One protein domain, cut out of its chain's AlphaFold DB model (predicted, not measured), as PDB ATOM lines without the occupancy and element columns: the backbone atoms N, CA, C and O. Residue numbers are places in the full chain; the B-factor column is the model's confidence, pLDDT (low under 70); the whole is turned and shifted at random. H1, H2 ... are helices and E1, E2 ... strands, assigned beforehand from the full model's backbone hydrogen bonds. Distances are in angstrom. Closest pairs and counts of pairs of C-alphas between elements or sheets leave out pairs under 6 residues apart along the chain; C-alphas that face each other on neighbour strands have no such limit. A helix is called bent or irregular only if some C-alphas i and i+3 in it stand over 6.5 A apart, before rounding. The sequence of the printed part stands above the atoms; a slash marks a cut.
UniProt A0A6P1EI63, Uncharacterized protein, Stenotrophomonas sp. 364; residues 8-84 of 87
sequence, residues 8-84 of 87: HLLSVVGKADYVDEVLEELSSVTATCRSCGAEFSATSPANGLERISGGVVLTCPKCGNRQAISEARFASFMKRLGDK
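What this domain is: This is residues 8 to 84 of the 87 residues of an uncharacterized protein of Stenotrophomonas sp. 364 (UniProt A0A6P1EI63). Two three-stranded antiparallel sheets lie partly face to face as a small sandwich, the larger one built on the long bent hairpin of E1 and E2, with E3 beside E2, the smaller one made of E4, E5 and E6. One helix, H1, follows straight on from E6 and packs on E1 and E2 at one end of the larger sheet. The printed part has 77 residues, with six named strands and then one named helix, in the order E1 E2 E3 E4 E5 E6 H1; the sheets run E1 - E2 - E3 and E4 - E5 - E6, and the class is mixed, helices and strands. The whole is compact, with a radius of gyration of the C-alphas of 11.9 A and spans of 36 by 28 by 16 A.

Where its parts are: In the larger sheet, E1 is residues 8 to 17, 22.9 A long, beginning at C-alpha 8 (50.156, 24.329, -46.625). E2, residues 22 to 33, is the longest strand by residues and measures 24.8 A. E1 bends by 72 degrees at residue 11, and E2 by 94 degrees at residue 25. E3 is residues 39 to 43, 13.5 A. In the smaller sheet, E4 is residues 49 to 52, 9.8 A, beginning at C-alpha 49 (41.481, 34.435, -41.209); E5 is residues 55 to 59, 13.1 A, and E6 residues 66 to 70, 13.3 A. H1, residues 71 to 84, is 20.3 A long and ends at C-alpha 84 (56.427, 34.596, -61.032).

How they stand to each other: E1 E2 E3 is a meander, each strand the antiparallel neighbour of the one before, and its sheet is twisted. In the hairpin of E1 and E2, N 13 and O 28 are 2.8 A apart, within hydrogen-bond range; in that of E2 and E3, so are N 29 and O 42, at 2.8 A. E4 E5 E6 is a second meander, with N 57 and O 50 at 2.7 A and N 56 and O 69 at 2.8 A. The two sheets form a sandwich, face to face, with strands at 36 degrees; the closest C-alphas of E3 and E4, those of Ala 42 and Leu 49, are 5.3 A apart. E1 is apart from E4, E5 and E6. H1 is on one face of the larger sheet, two layers of helix and sheet; its closest C-alphas to E2 are those of Glu 71 and Leu 23, 5.7 A apart. In H1, 9 of 10 O i to N i+4 pairs are within hydrogen-bond range.

The domain as a whole: The C-alphas farthest apart, those of Val 19 and Cys 36, are 36.4 A apart. The printed part has no cut, and no link is long. The mean pLDDT of the printed part is 79.9; residues 17 to 22, residue 24 and residues 81 to 84 are under 70.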
ATOM      1  N   HIS A   8      49.441  24.165 -45.368       86.00
ATOM      2  CA  HIS A   8      50.156  24.329 -46.625       86.00
ATOM      3  C   HIS A   8      49.526  25.476 -47.416       86.00
ATOM      4  O   HIS A   8      48.401  25.343 -47.884       86.00
ATOM      5  N   LEU A   9      50.230  26.605 -47.524       84.81
ATOM      6  CA  LEU A   9      49.757  27.774 -48.269       84.81
ATOM      7  C   LEU A   9      49.844  27.495 -49.774       84.81
ATOM      8  O   LEU A   9      50.936  27.261 -50.293       84.81
ATOM      9  N   LEU A  10      48.701  27.531 -50.454       86.19
ATOM     10  CA  LEU A  10      48.588  27.344 -51.901       86.19
ATOM     11  C   LEU A  10      48.622  28.691 -52.619       86.19
ATOM     12  O   LEU A  10      49.377  28.881 -53.570       86.19
ATOM     13  N   SER A  11      47.817  29.635 -52.134       83.62
ATOM     14  CA  SER A  11      47.707  30.980 -52.689       83.62
ATOM     15  C   SER A  11      47.442  31.988 -51.582       83.62
ATOM     16  O   SER A  11      46.771  31.688 -50.595       83.62
ATOM     17  N   VAL A  12      47.988  33.184 -51.747       82.25
ATOM     18  CA  VAL A  12      47.844  34.299 -50.816       82.25
ATOM     19  C   VAL A  12      47.512  35.524 -51.652       82.25
ATOM     20  O   VAL A  12      48.275  35.892 -52.542       82.25
ATOM     21  N   VAL A  13      46.366  36.130 -51.367       82.81
ATOM     22  CA  VAL A  13      45.869  37.344 -52.011       82.81
ATOM     23  C   VAL A  13      45.868  38.448 -50.967       82.81
ATOM     24  O   VAL A  13      45.128  38.392 -49.984       82.81
ATOM     25  N   GLY A  14      46.713  39.447 -51.177       79.56
ATOM     26  CA  GLY A  14      46.855  40.586 -50.286       79.56
ATOM     27  C   GLY A  14      47.793  41.637 -50.863       79.56
ATOM     28  O   GLY A  14      48.368  41.453 -51.939       79.56
ATOM     29  N   LYS A  15      47.948  42.734 -50.128       73.31
ATOM     30  CA  LYS A  15      48.954  43.767 -50.370       73.31
ATOM     31  C   LYS A  15      49.981  43.689 -49.249       73.31
ATOM     32  O   LYS A  15      49.639  43.808 -48.075       73.31
ATOM     33  N   ALA A  16      51.234  43.444 -49.605       70.56
ATOM     34  CA  ALA A  16      52.355  43.664 -48.701       70.56
ATOM     35  C   ALA A  16      53.133  44.873 -49.190       70.56
ATOM     36  O   ALA A  16      53.383  44.986 -50.394       70.56
ATOM     37  N   ASP A  17      53.545  45.710 -48.245       65.88
ATOM     38  CA  ASP A  17      54.536  46.726 -48.523       65.88
ATOM     39  C   ASP A  17      55.923  46.097 -48.346       65.88
ATOM     40  O   ASP A  17      56.270  45.521 -47.310       65.88
ATOM     41  N   TYR A  18      56.701  46.110 -49.423       57.69
ATOM     42  CA  TYR A  18      57.989  45.419 -49.476       57.69
ATOM     43  C   TYR A  18      59.102  46.185 -48.759       57.69
ATOM     44  O   TYR A  18      60.192  45.634 -48.605       57.69
ATOM     45  N   VAL A  19      58.851  47.437 -48.361       59.31
ATOM     46  CA  VAL A  19      59.861  48.316 -47.770       59.31
ATOM     47  C   VAL A  19      60.072  47.993 -46.288       59.31
ATOM     48  O   VAL A  19      61.206  48.050 -45.823       59.31
ATOM     49  N   ASP A  20      59.021  47.558 -45.589       60.03
ATOM     50  CA  ASP A  20      59.054  47.283 -44.142       60.03
ATOM     51  C   ASP A  20      58.853  45.789 -43.796       60.03
ATOM     52  O   ASP A  20      58.796  45.409 -42.632       60.03
ATOM     53  N   GLU A  21      58.715  44.909 -44.801       62.78
ATOM     54  CA  GLU A  21      58.280  43.503 -44.628       62.78
ATOM     55  C   GLU A  21      56.930  43.365 -43.893       62.78
ATOM     56  O   GLU A  21      56.578  42.299 -43.372       62.78
ATOM     57  N   VAL A  22      56.149  44.445 -43.894       64.19
ATOM     58  CA  VAL A  22      54.843  44.531 -43.258       64.19
ATOM     59  C   VAL A  22      53.778  44.154 -44.280       64.19
ATOM     60  O   VAL A  22      53.673  44.700 -45.380       64.19
ATOM     61  N   LEU A  23      52.960  43.173 -43.909       70.75
ATOM     62  CA  LEU A  23      51.721  42.905 -44.617       70.75
ATOM     63  C   LEU A  23      50.828  44.133 -44.384       70.75
ATOM     64  O   LEU A  23      50.619  44.514 -43.238       70.75
ATOM     65  N   GLU A  24      50.319  44.795 -45.416       69.31
ATOM     66  CA  GLU A  24      49.373  45.906 -45.226       69.31
ATOM     67  C   GLU A  24      47.946  45.377 -45.202       69.31
ATOM     68  O   GLU A  24      47.148  45.745 -44.342       69.31
ATOM     69  N   GLU A  25      47.645  44.444 -46.102       72.12
ATOM     70  CA  GLU A  25      46.320  43.880 -46.269       72.12
ATOM     71  C   GLU A  25      46.405  42.410 -46.667       72.12
ATOM     72  O   GLU A  25      47.187  42.013 -47.531       72.12
ATOM     73  N   LEU A  26      45.554  41.590 -46.058       78.50
ATOM     74  CA  LEU A  26      45.385  40.197 -46.433       78.50
ATOM     75  C   LEU A  26      43.918  39.973 -46.745       78.50
ATOM     76  O   LEU A  26      43.084  39.969 -45.845       78.50
ATOM     77  N   SER A  27      43.603  39.828 -48.024       82.12
ATOM     78  CA  SER A  27      42.228  39.705 -48.490       82.12
ATOM     79  C   SER A  27      41.764  38.253 -48.361       82.12
ATOM     80  O   SER A  27      40.730  37.976 -47.759       82.12
ATOM     81  N   SER A  28      42.550  37.304 -48.883       86.50
ATOM     82  CA  SER A  28      42.201  35.880 -48.903       86.50
ATOM     83  C   SER A  28      43.440  34.990 -48.924       86.50
ATOM     84  O   SER A  28      44.453  35.331 -49.527       86.50
ATOM     85  N   VAL A  29      43.359  33.821 -48.298       87.75
ATOM     86  CA  VAL A  29      44.405  32.798 -48.313       87.75
ATOM     87  C   VAL A  29      43.784  31.442 -48.582       87.75
ATOM     88  O   VAL A  29      42.910  30.993 -47.847       87.75
ATOM     89  N   THR A  30      44.289  30.751 -49.595       89.25
ATOM     90  CA  THR A  30      43.949  29.354 -49.860       89.25
ATOM     91  C   THR A  30      45.029  28.466 -49.273       89.25
ATOM     92  O   THR A  30      46.217  28.625 -49.575       89.25
ATOM     93  N   ALA A  31      44.622  27.527 -48.423       89.00
ATOM     94  CA  ALA A  31      45.533  26.609 -47.767       89.00
ATOM     95  C   ALA A  31      44.925  25.216 -47.594       89.00
ATOM     96  O   ALA A  31      43.721  25.046 -47.403       89.00
ATOM     97  N   THR A  32      45.790  24.206 -47.591       90.44
ATOM     98  CA  THR A  32      45.428  22.836 -47.225       90.44
ATOM     99  C   THR A  32      45.820  22.580 -45.776       90.44
ATOM    100  O   THR A  32      46.980  22.747 -45.389       90.44
ATOM    101  N   CYS A  33      44.868  22.155 -44.949       90.38
ATOM    102  CA  CYS A  33      45.151  21.715 -43.590       90.38
ATOM    103  C   CYS A  33      45.855  20.358 -43.630       90.38
ATOM    104  O   CYS A  33      45.284  19.379 -44.103       90.38
ATOM    105  N   ARG A  34      47.070  20.254 -43.087       87.44
ATOM    106  CA  ARG A  34      47.779  18.967 -43.001       87.44
ATOM    107  C   ARG A  34      47.210  18.040 -41.931       87.44
ATOM    108  O   ARG A  34      47.431  16.841 -42.019       87.44
ATOM    109  N   SER A  35      46.487  18.572 -40.944       86.75
ATOM    110  CA  SER A  35      45.898  17.760 -39.873       86.75
ATOM    111  C   SER A  35      44.699  16.940 -40.345       86.75
ATOM    112  O   SER A  35      44.574  15.788 -39.951       86.75
ATOM    113  N   CYS A  36      43.826  17.512 -41.180       89.62
ATOM    114  CA  CYS A  36      42.644  16.811 -41.698       89.62
ATOM    115  C   CYS A  36      42.667  16.570 -43.214       89.62
ATOM    116  O   CYS A  36      41.773  15.913 -43.733       89.62
ATOM    117  N   GLY A  37      43.648  17.119 -43.934       88.88
ATOM    118  CA  GLY A  37      43.750  17.024 -45.392       88.88
ATOM    119  C   GLY A  37      42.784  17.929 -46.161       88.88
ATOM    120  O   GLY A  37      42.765  17.882 -47.386       88.88
ATOM    121  N   ALA A  38      41.976  18.749 -45.481       89.81
ATOM    122  CA  ALA A  38      40.996  19.596 -46.149       89.81
ATOM    123  C   ALA A  38      41.636  20.839 -46.773       89.81
ATOM    124  O   ALA A  38      42.365  21.577 -46.106       89.81
ATOM    125  N   GLU A  39      41.295  21.102 -48.029       91.62
ATOM    126  CA  GLU A  39      41.569  22.366 -48.705       91.62
ATOM    127  C   GLU A  39      40.455  23.376 -48.416       91.62
ATOM    128  O   GLU A  39      39.270  23.032 -48.424       91.62
ATOM    129  N   PHE A  40      40.835  24.616 -48.110       89.81
ATOM    130  CA  PHE A  40      39.894  25.696 -47.847       89.81
ATOM    131  C   PHE A  40      40.487  27.062 -48.203       89.81
ATOM    132  O   PHE A  40      41.704  27.244 -48.270       89.81
ATOM    133  N   SER A  41      39.595  28.032 -48.394       90.00
ATOM    134  CA  SER A  41      39.940  29.434 -48.616       90.00
ATOM    135  C   SER A  41      39.446  30.258 -47.438       90.00
ATOM    136  O   SER A  41      38.244  30.332 -47.192       90.00
ATOM    137  N   ALA A  42      40.384  30.845 -46.705       88.75
ATOM    138  CA  ALA A  42      40.130  31.699 -45.563       88.75
ATOM    139  C   ALA A  42      40.186  33.171 -45.981       88.75
ATOM    140  O   ALA A  42      41.041  33.566 -46.768       88.75
ATOM    141  N   THR A  43      39.276  33.991 -45.469       87.31
ATOM    142  CA  THR A  43      39.088  35.386 -45.906       87.31
ATOM    143  C   THR A  43      39.074  36.306 -44.694       87.31
ATOM    144  O   THR A  43      38.387  36.013 -43.714       87.31
ATOM    145  N   SER A  44      39.821  37.410 -44.747       81.62
ATOM    146  CA  SER A  44      39.835  38.389 -43.654       81.62
ATOM    147  C   SER A  44      38.576  39.252 -43.698       81.62
ATOM    148  O   SER A  44      38.145  39.600 -44.800       81.62
ATOM    149  N   PRO A  45      37.997  39.669 -42.557       73.94
ATOM    150  CA  PRO A  45      38.291  39.263 -41.174       73.94
ATOM    151  C   PRO A  45      37.397  38.114 -40.659       73.94
ATOM    152  O   PRO A  45      37.486  37.734 -39.498       73.94
ATOM    153  N   ALA A  46      36.473  37.606 -41.477       70.31
ATOM    154  CA  ALA A  46      35.341  36.813 -40.990       70.31
ATOM    155  C   ALA A  46      35.483  35.295 -41.187       70.31
ATOM    156  O   ALA A  46      34.857  34.520 -40.469       70.31
ATOM    157  N   ASN A  47      36.267  34.845 -42.168       82.69
ATOM    158  CA  ASN A  47      36.212  33.466 -42.648       82.69
ATOM    159  C   ASN A  47      37.491  32.699 -42.294       82.69
ATOM    160  O   ASN A  47      38.275  32.339 -43.167       82.69
ATOM    161  N   GLY A  48      37.729  32.503 -40.993       83.44
ATOM    162  CA  GLY A  48      38.865  31.723 -40.484       83.44
ATOM    163  C   GLY A  48      40.235  32.361 -40.726       83.44
ATOM    164  O   GLY A  48      41.249  31.668 -40.659       83.44
ATOM    165  N   LEU A  49      40.267  33.659 -41.028       87.81
ATOM    166  CA  LEU A  49      41.481  34.435 -41.209       87.81
ATOM    167  C   LEU A  49      41.411  35.673 -40.317       87.81
ATOM    168  O   LEU A  49      40.700  36.629 -40.620       87.81
ATOM    169  N   GLU A  50      42.140  35.638 -39.210       86.88
ATOM    170  CA  GLU A  50      42.118  36.694 -38.203       86.88
ATOM    171  C   GLU A  50      43.472  37.378 -38.140       86.88
ATOM    172  O   GLU A  50      44.513  36.741 -37.980       86.88
ATOM    173  N   ARG A  51      43.466  38.700 -38.260       81.69
ATOM    174  CA  ARG A  51      44.682  39.493 -38.148       81.69
ATOM    175  C   ARG A  51      44.986  39.807 -36.692       81.69
ATOM    176  O   ARG A  51      44.112  40.255 -35.959       81.69
ATOM    177  N   ILE A  52      46.237  39.601 -36.299       83.62
ATOM    178  CA  ILE A  52      46.759  39.933 -34.973       83.62
ATOM    179  C   ILE A  52      47.986  40.839 -35.127       83.62
ATOM    180  O   ILE A  52      48.584  40.909 -36.197       83.62
ATOM    181  N   SER A  53      48.392  41.542 -34.072       78.31
ATOM    182  CA  SER A  53      49.586  42.395 -34.130       78.31
ATOM    183  C   SER A  53      50.846  41.559 -34.415       78.31
ATOM    184  O   SER A  53      51.262  40.765 -33.571       78.31
ATOM    185  N   GLY A  54      51.440  41.723 -35.605       76.31
ATOM    186  CA  GLY A  54      52.642  41.005 -36.051       76.31
ATOM    187  C   GLY A  54      52.385  39.638 -36.703       76.31
ATOM    188  O   GLY A  54      53.330  38.881 -36.967       76.31
ATOM    189  N   GLY A  55      51.124  39.270 -36.954       82.62
ATOM    190  CA  GLY A  55      50.776  37.953 -37.481       82.62
ATOM    191  C   GLY A  55      49.352  37.820 -38.007       82.62
ATOM    192  O   GLY A  55      48.505  38.699 -37.895       82.62
ATOM    193  N   VAL A  56      49.065  36.652 -38.560       85.62
ATOM    194  CA  VAL A  56      47.729  36.247 -38.986       85.62
ATOM    195  C   VAL A  56      47.463  34.851 -38.459       85.62
ATOM    196  O   VAL A  56      48.290  33.951 -38.601       85.62
ATOM    197  N   VAL A  57      46.302  34.660 -37.854       88.25
ATOM    198  CA  VAL A  57      45.802  33.365 -37.419       88.25
ATOM    199  C   VAL A  57      44.934  32.779 -38.525       88.25
ATOM    200  O   VAL A  57      43.947  33.375 -38.949       88.25
ATOM    201  N   LEU A  58      45.318  31.594 -38.990       89.19
ATOM    202  CA  LEU A  58      44.541  30.781 -39.918       89.19
ATOM    203  C   LEU A  58      43.846  29.666 -39.155       89.19
ATOM    204  O   LEU A  58      44.510  28.889 -38.470       89.19
ATOM    205  N   THR A  59      42.535  29.564 -39.326       90.19
ATOM    206  CA  THR A  59      41.687  28.566 -38.679       90.19
ATOM    207  C   THR A  59      41.027  27.686 -39.733       90.19
ATOM    208  O   THR A  59      40.371  28.166 -40.654       90.19
ATOM    209  N   CYS A  60      41.187  26.371 -39.595       90.25
ATOM    210  CA  CYS A  60      40.557  25.389 -40.458       90.25
ATOM    211  C   CYS A  60      39.064  25.271 -40.122       90.25
ATOM    212  O   CYS A  60      38.738  24.797 -39.030       90.25
ATOM    213  N   PRO A  61      38.146  25.558 -41.060       87.19
ATOM    214  CA  PRO A  61      36.710  25.432 -40.814       87.19
ATOM    215  C   PRO A  61      36.245  23.971 -40.686       87.19
ATOM    216  O   PRO A  61      35.140  23.715 -40.222       87.19
ATOM    217  N   LYS A  62      37.068  22.995 -41.101       89.00
ATOM    218  CA  LYS A  62      36.722  21.564 -41.056       89.00
ATOM    219  C   LYS A  62      37.066  20.893 -39.731       89.00
ATOM    220  O   LYS A  62      36.270  20.113 -39.231       89.00
ATOM    221  N   CYS A  63      38.263  21.142 -39.198       89.19
ATOM    222  CA  CYS A  63      38.750  20.473 -37.984       89.19
ATOM    223  C   CYS A  63      38.943  21.416 -36.790       89.19
ATOM    224  O   CYS A  63      39.288  20.951 -35.709       89.19
ATOM    225  N   GLY A  64      38.770  22.728 -36.975       86.06
ATOM    226  CA  GLY A  64      38.987  23.730 -35.929       86.06
ATOM    227  C   GLY A  64      40.458  23.978 -35.582       86.06
ATOM    228  O   GLY A  64      40.744  24.741 -34.661       86.06
ATOM    229  N   ASN A  65      41.405  23.356 -36.298       88.81
ATOM    230  CA  ASN A  65      42.823  23.609 -36.071       88.81
ATOM    231  C   ASN A  65      43.149  25.069 -36.402       88.81
ATOM    232  O   ASN A  65      42.665  25.578 -37.409       88.81
ATOM    233  N   ARG A  66      43.967  25.732 -35.586       88.19
ATOM    234  CA  ARG A  66      44.333  27.136 -35.783       88.19
ATOM    235  C   ARG A  66      45.826  27.338 -35.627       88.19
ATOM    236  O   ARG A  66      46.447  26.729 -34.758       88.19
ATOM    237  N   GLN A  67      46.401  28.204 -36.448       87.62
ATOM    238  CA  GLN A  67      47.822  28.496 -36.394       87.62
ATOM    239  C   GLN A  67      48.098  29.968 -36.656       87.62
ATOM    240  O   GLN A  67      47.649  30.524 -37.654       87.62
ATOM    241  N   ALA A  68      48.899  30.565 -35.776       86.19
ATOM    242  CA  ALA A  68      49.474  31.878 -35.999       86.19
ATOM    243  C   ALA A  68      50.658  31.771 -36.971       86.19
ATOM    244  O   ALA A  68      51.574  30.965 -36.787       86.19
ATOM    245  N   ILE A  69      50.628  32.595 -38.007       83.88
ATOM    246  CA  ILE A  69      51.658  32.730 -39.025       83.88
ATOM    247  C   ILE A  69      52.103  34.190 -39.009       83.88
ATOM    248  O   ILE A  69      51.289  35.091 -39.174       83.88
ATOM    249  N   SER A  70      53.395  34.433 -38.805       82.19
ATOM    250  CA  SER A  70      53.946  35.791 -38.790       82.19
ATOM    251  C   SER A  70      53.764  36.488 -40.139       82.19
ATOM    252  O   SER A  70      53.903  35.856 -41.189       82.19
ATOM    253  N   GLU A  71      53.536  37.800 -40.128       78.19
ATOM    254  CA  GLU A  71      53.367  38.590 -41.357       78.19
ATOM    255  C   GLU A  71      54.593  38.504 -42.276       78.19
ATOM    256  O   GLU A  71      54.437  38.312 -43.481       78.19
ATOM    257  N   ALA A  72      55.801  38.451 -41.707       77.50
ATOM    258  CA  ALA A  72      57.043  38.229 -42.451       77.50
ATOM    259  C   ALA A  72      57.025  36.940 -43.303       77.50
ATOM    260  O   ALA A  72      57.622  36.883 -44.381       77.50
ATOM    261  N   ARG A  73      56.320  35.881 -42.867       79.06
ATOM    262  CA  ARG A  73      56.165  34.644 -43.658       79.06
ATOM    263  C   ARG A  73      55.236  34.832 -44.847       79.06
ATOM    264  O   ARG A  73      55.505  34.256 -45.900       79.06
ATOM    265  N   PHE A  74      54.187  35.636 -44.706       76.69
ATOM    266  CA  PHE A  74      53.332  36.005 -45.831       76.69
ATOM    267  C   PHE A  74      54.048  36.942 -46.796       76.69
ATOM    268  O   PHE A  74      54.029  36.678 -47.995       76.69
ATOM    269  N   ALA A  75      54.747  37.959 -46.290       75.69
ATOM    270  CA  ALA A  75      55.538  38.881 -47.100       75.69
ATOM    271  C   ALA A  75      56.585  38.131 -47.942       75.69
ATOM    272  O   ALA A  75      56.649  38.285 -49.161       75.69
ATOM    273  N   SER A  76      57.341  37.217 -47.325       76.19
ATOM    274  CA  SER A  76      58.332  36.401 -48.041       76.19
ATOM    275  C   SER A  76      57.716  35.380 -49.012       76.19
ATOM    276  O   SER A  76      58.332  35.068 -50.035       76.19
ATOM    277  N   PHE A  77      56.505  34.875 -48.750       76.69
ATOM    278  CA  PHE A  77      55.766  34.031 -49.697       76.69
ATOM    279  C   PHE A  77      55.252  34.834 -50.899       76.69
ATOM    280  O   PHE A  77      55.460  34.420 -52.038       76.69
ATOM    281  N   MET A  78      54.663  36.009 -50.663       73.56
ATOM    282  CA  MET A  78      54.185  36.899 -51.723       73.56
ATOM    283  C   MET A  78      55.323  37.447 -52.573       73.56
ATOM    284  O   MET A  78      55.194  37.450 -53.790       73.56
ATOM    285  N   LYS A  79      56.479  37.780 -51.987       73.38
ATOM    286  CA  LYS A  79      57.683  38.154 -52.748       73.38
ATOM    287  C   LYS A  79      58.082  37.070 -53.756       73.38
ATOM    288  O   LYS A  79      58.381  37.370 -54.904       73.38
ATOM    289  N   ARG A  80      58.018  35.792 -53.359       71.50
ATOM    290  CA  ARG A  80      58.315  34.652 -54.250       71.50
ATOM    291  C   ARG A  80      57.243  34.399 -55.315       71.50
ATOM    292  O   ARG A  80      57.559  33.811 -56.346       71.50
ATOM    293  N   LEU A  81      55.991  34.773 -55.056       67.44
ATOM    294  CA  LEU A  81      54.890  34.678 -56.020       67.44
ATOM    295  C   LEU A  81      54.861  35.863 -56.993       67.44
ATOM    296  O   LEU A  81      54.586  35.657 -58.171       67.44
ATOM    297  N   GLY A  82      55.182  37.072 -56.529       56.84
ATOM    298  CA  GLY A  82      55.295  38.279 -57.349       56.84
ATOM    299  C   GLY A  82      56.403  38.172 -58.397       56.84
ATOM    300  O   GLY A  82      56.213  38.600 -59.530       56.84
ATOM    301  N   ASP A  83      57.503  37.486 -58.072       52.47
ATOM    302  CA  ASP A  83      58.568  37.150 -59.031       52.47
ATOM    303  C   ASP A  83      58.082  36.248 -60.189       52.47
ATOM    304  O   ASP A  83      58.656  36.261 -61.275       52.47
ATOM    305  N   LYS A  84      56.991  35.488 -60.002       43.62
ATOM    306  CA  LYS A  84      56.427  34.596 -61.032       43.62
ATOM    307  C   LYS A  84      55.407  35.254 -61.971       43.62
ATOM    308  O   LYS A  84      54.970  34.584 -62.898       43.62
TER     309      LYS A  84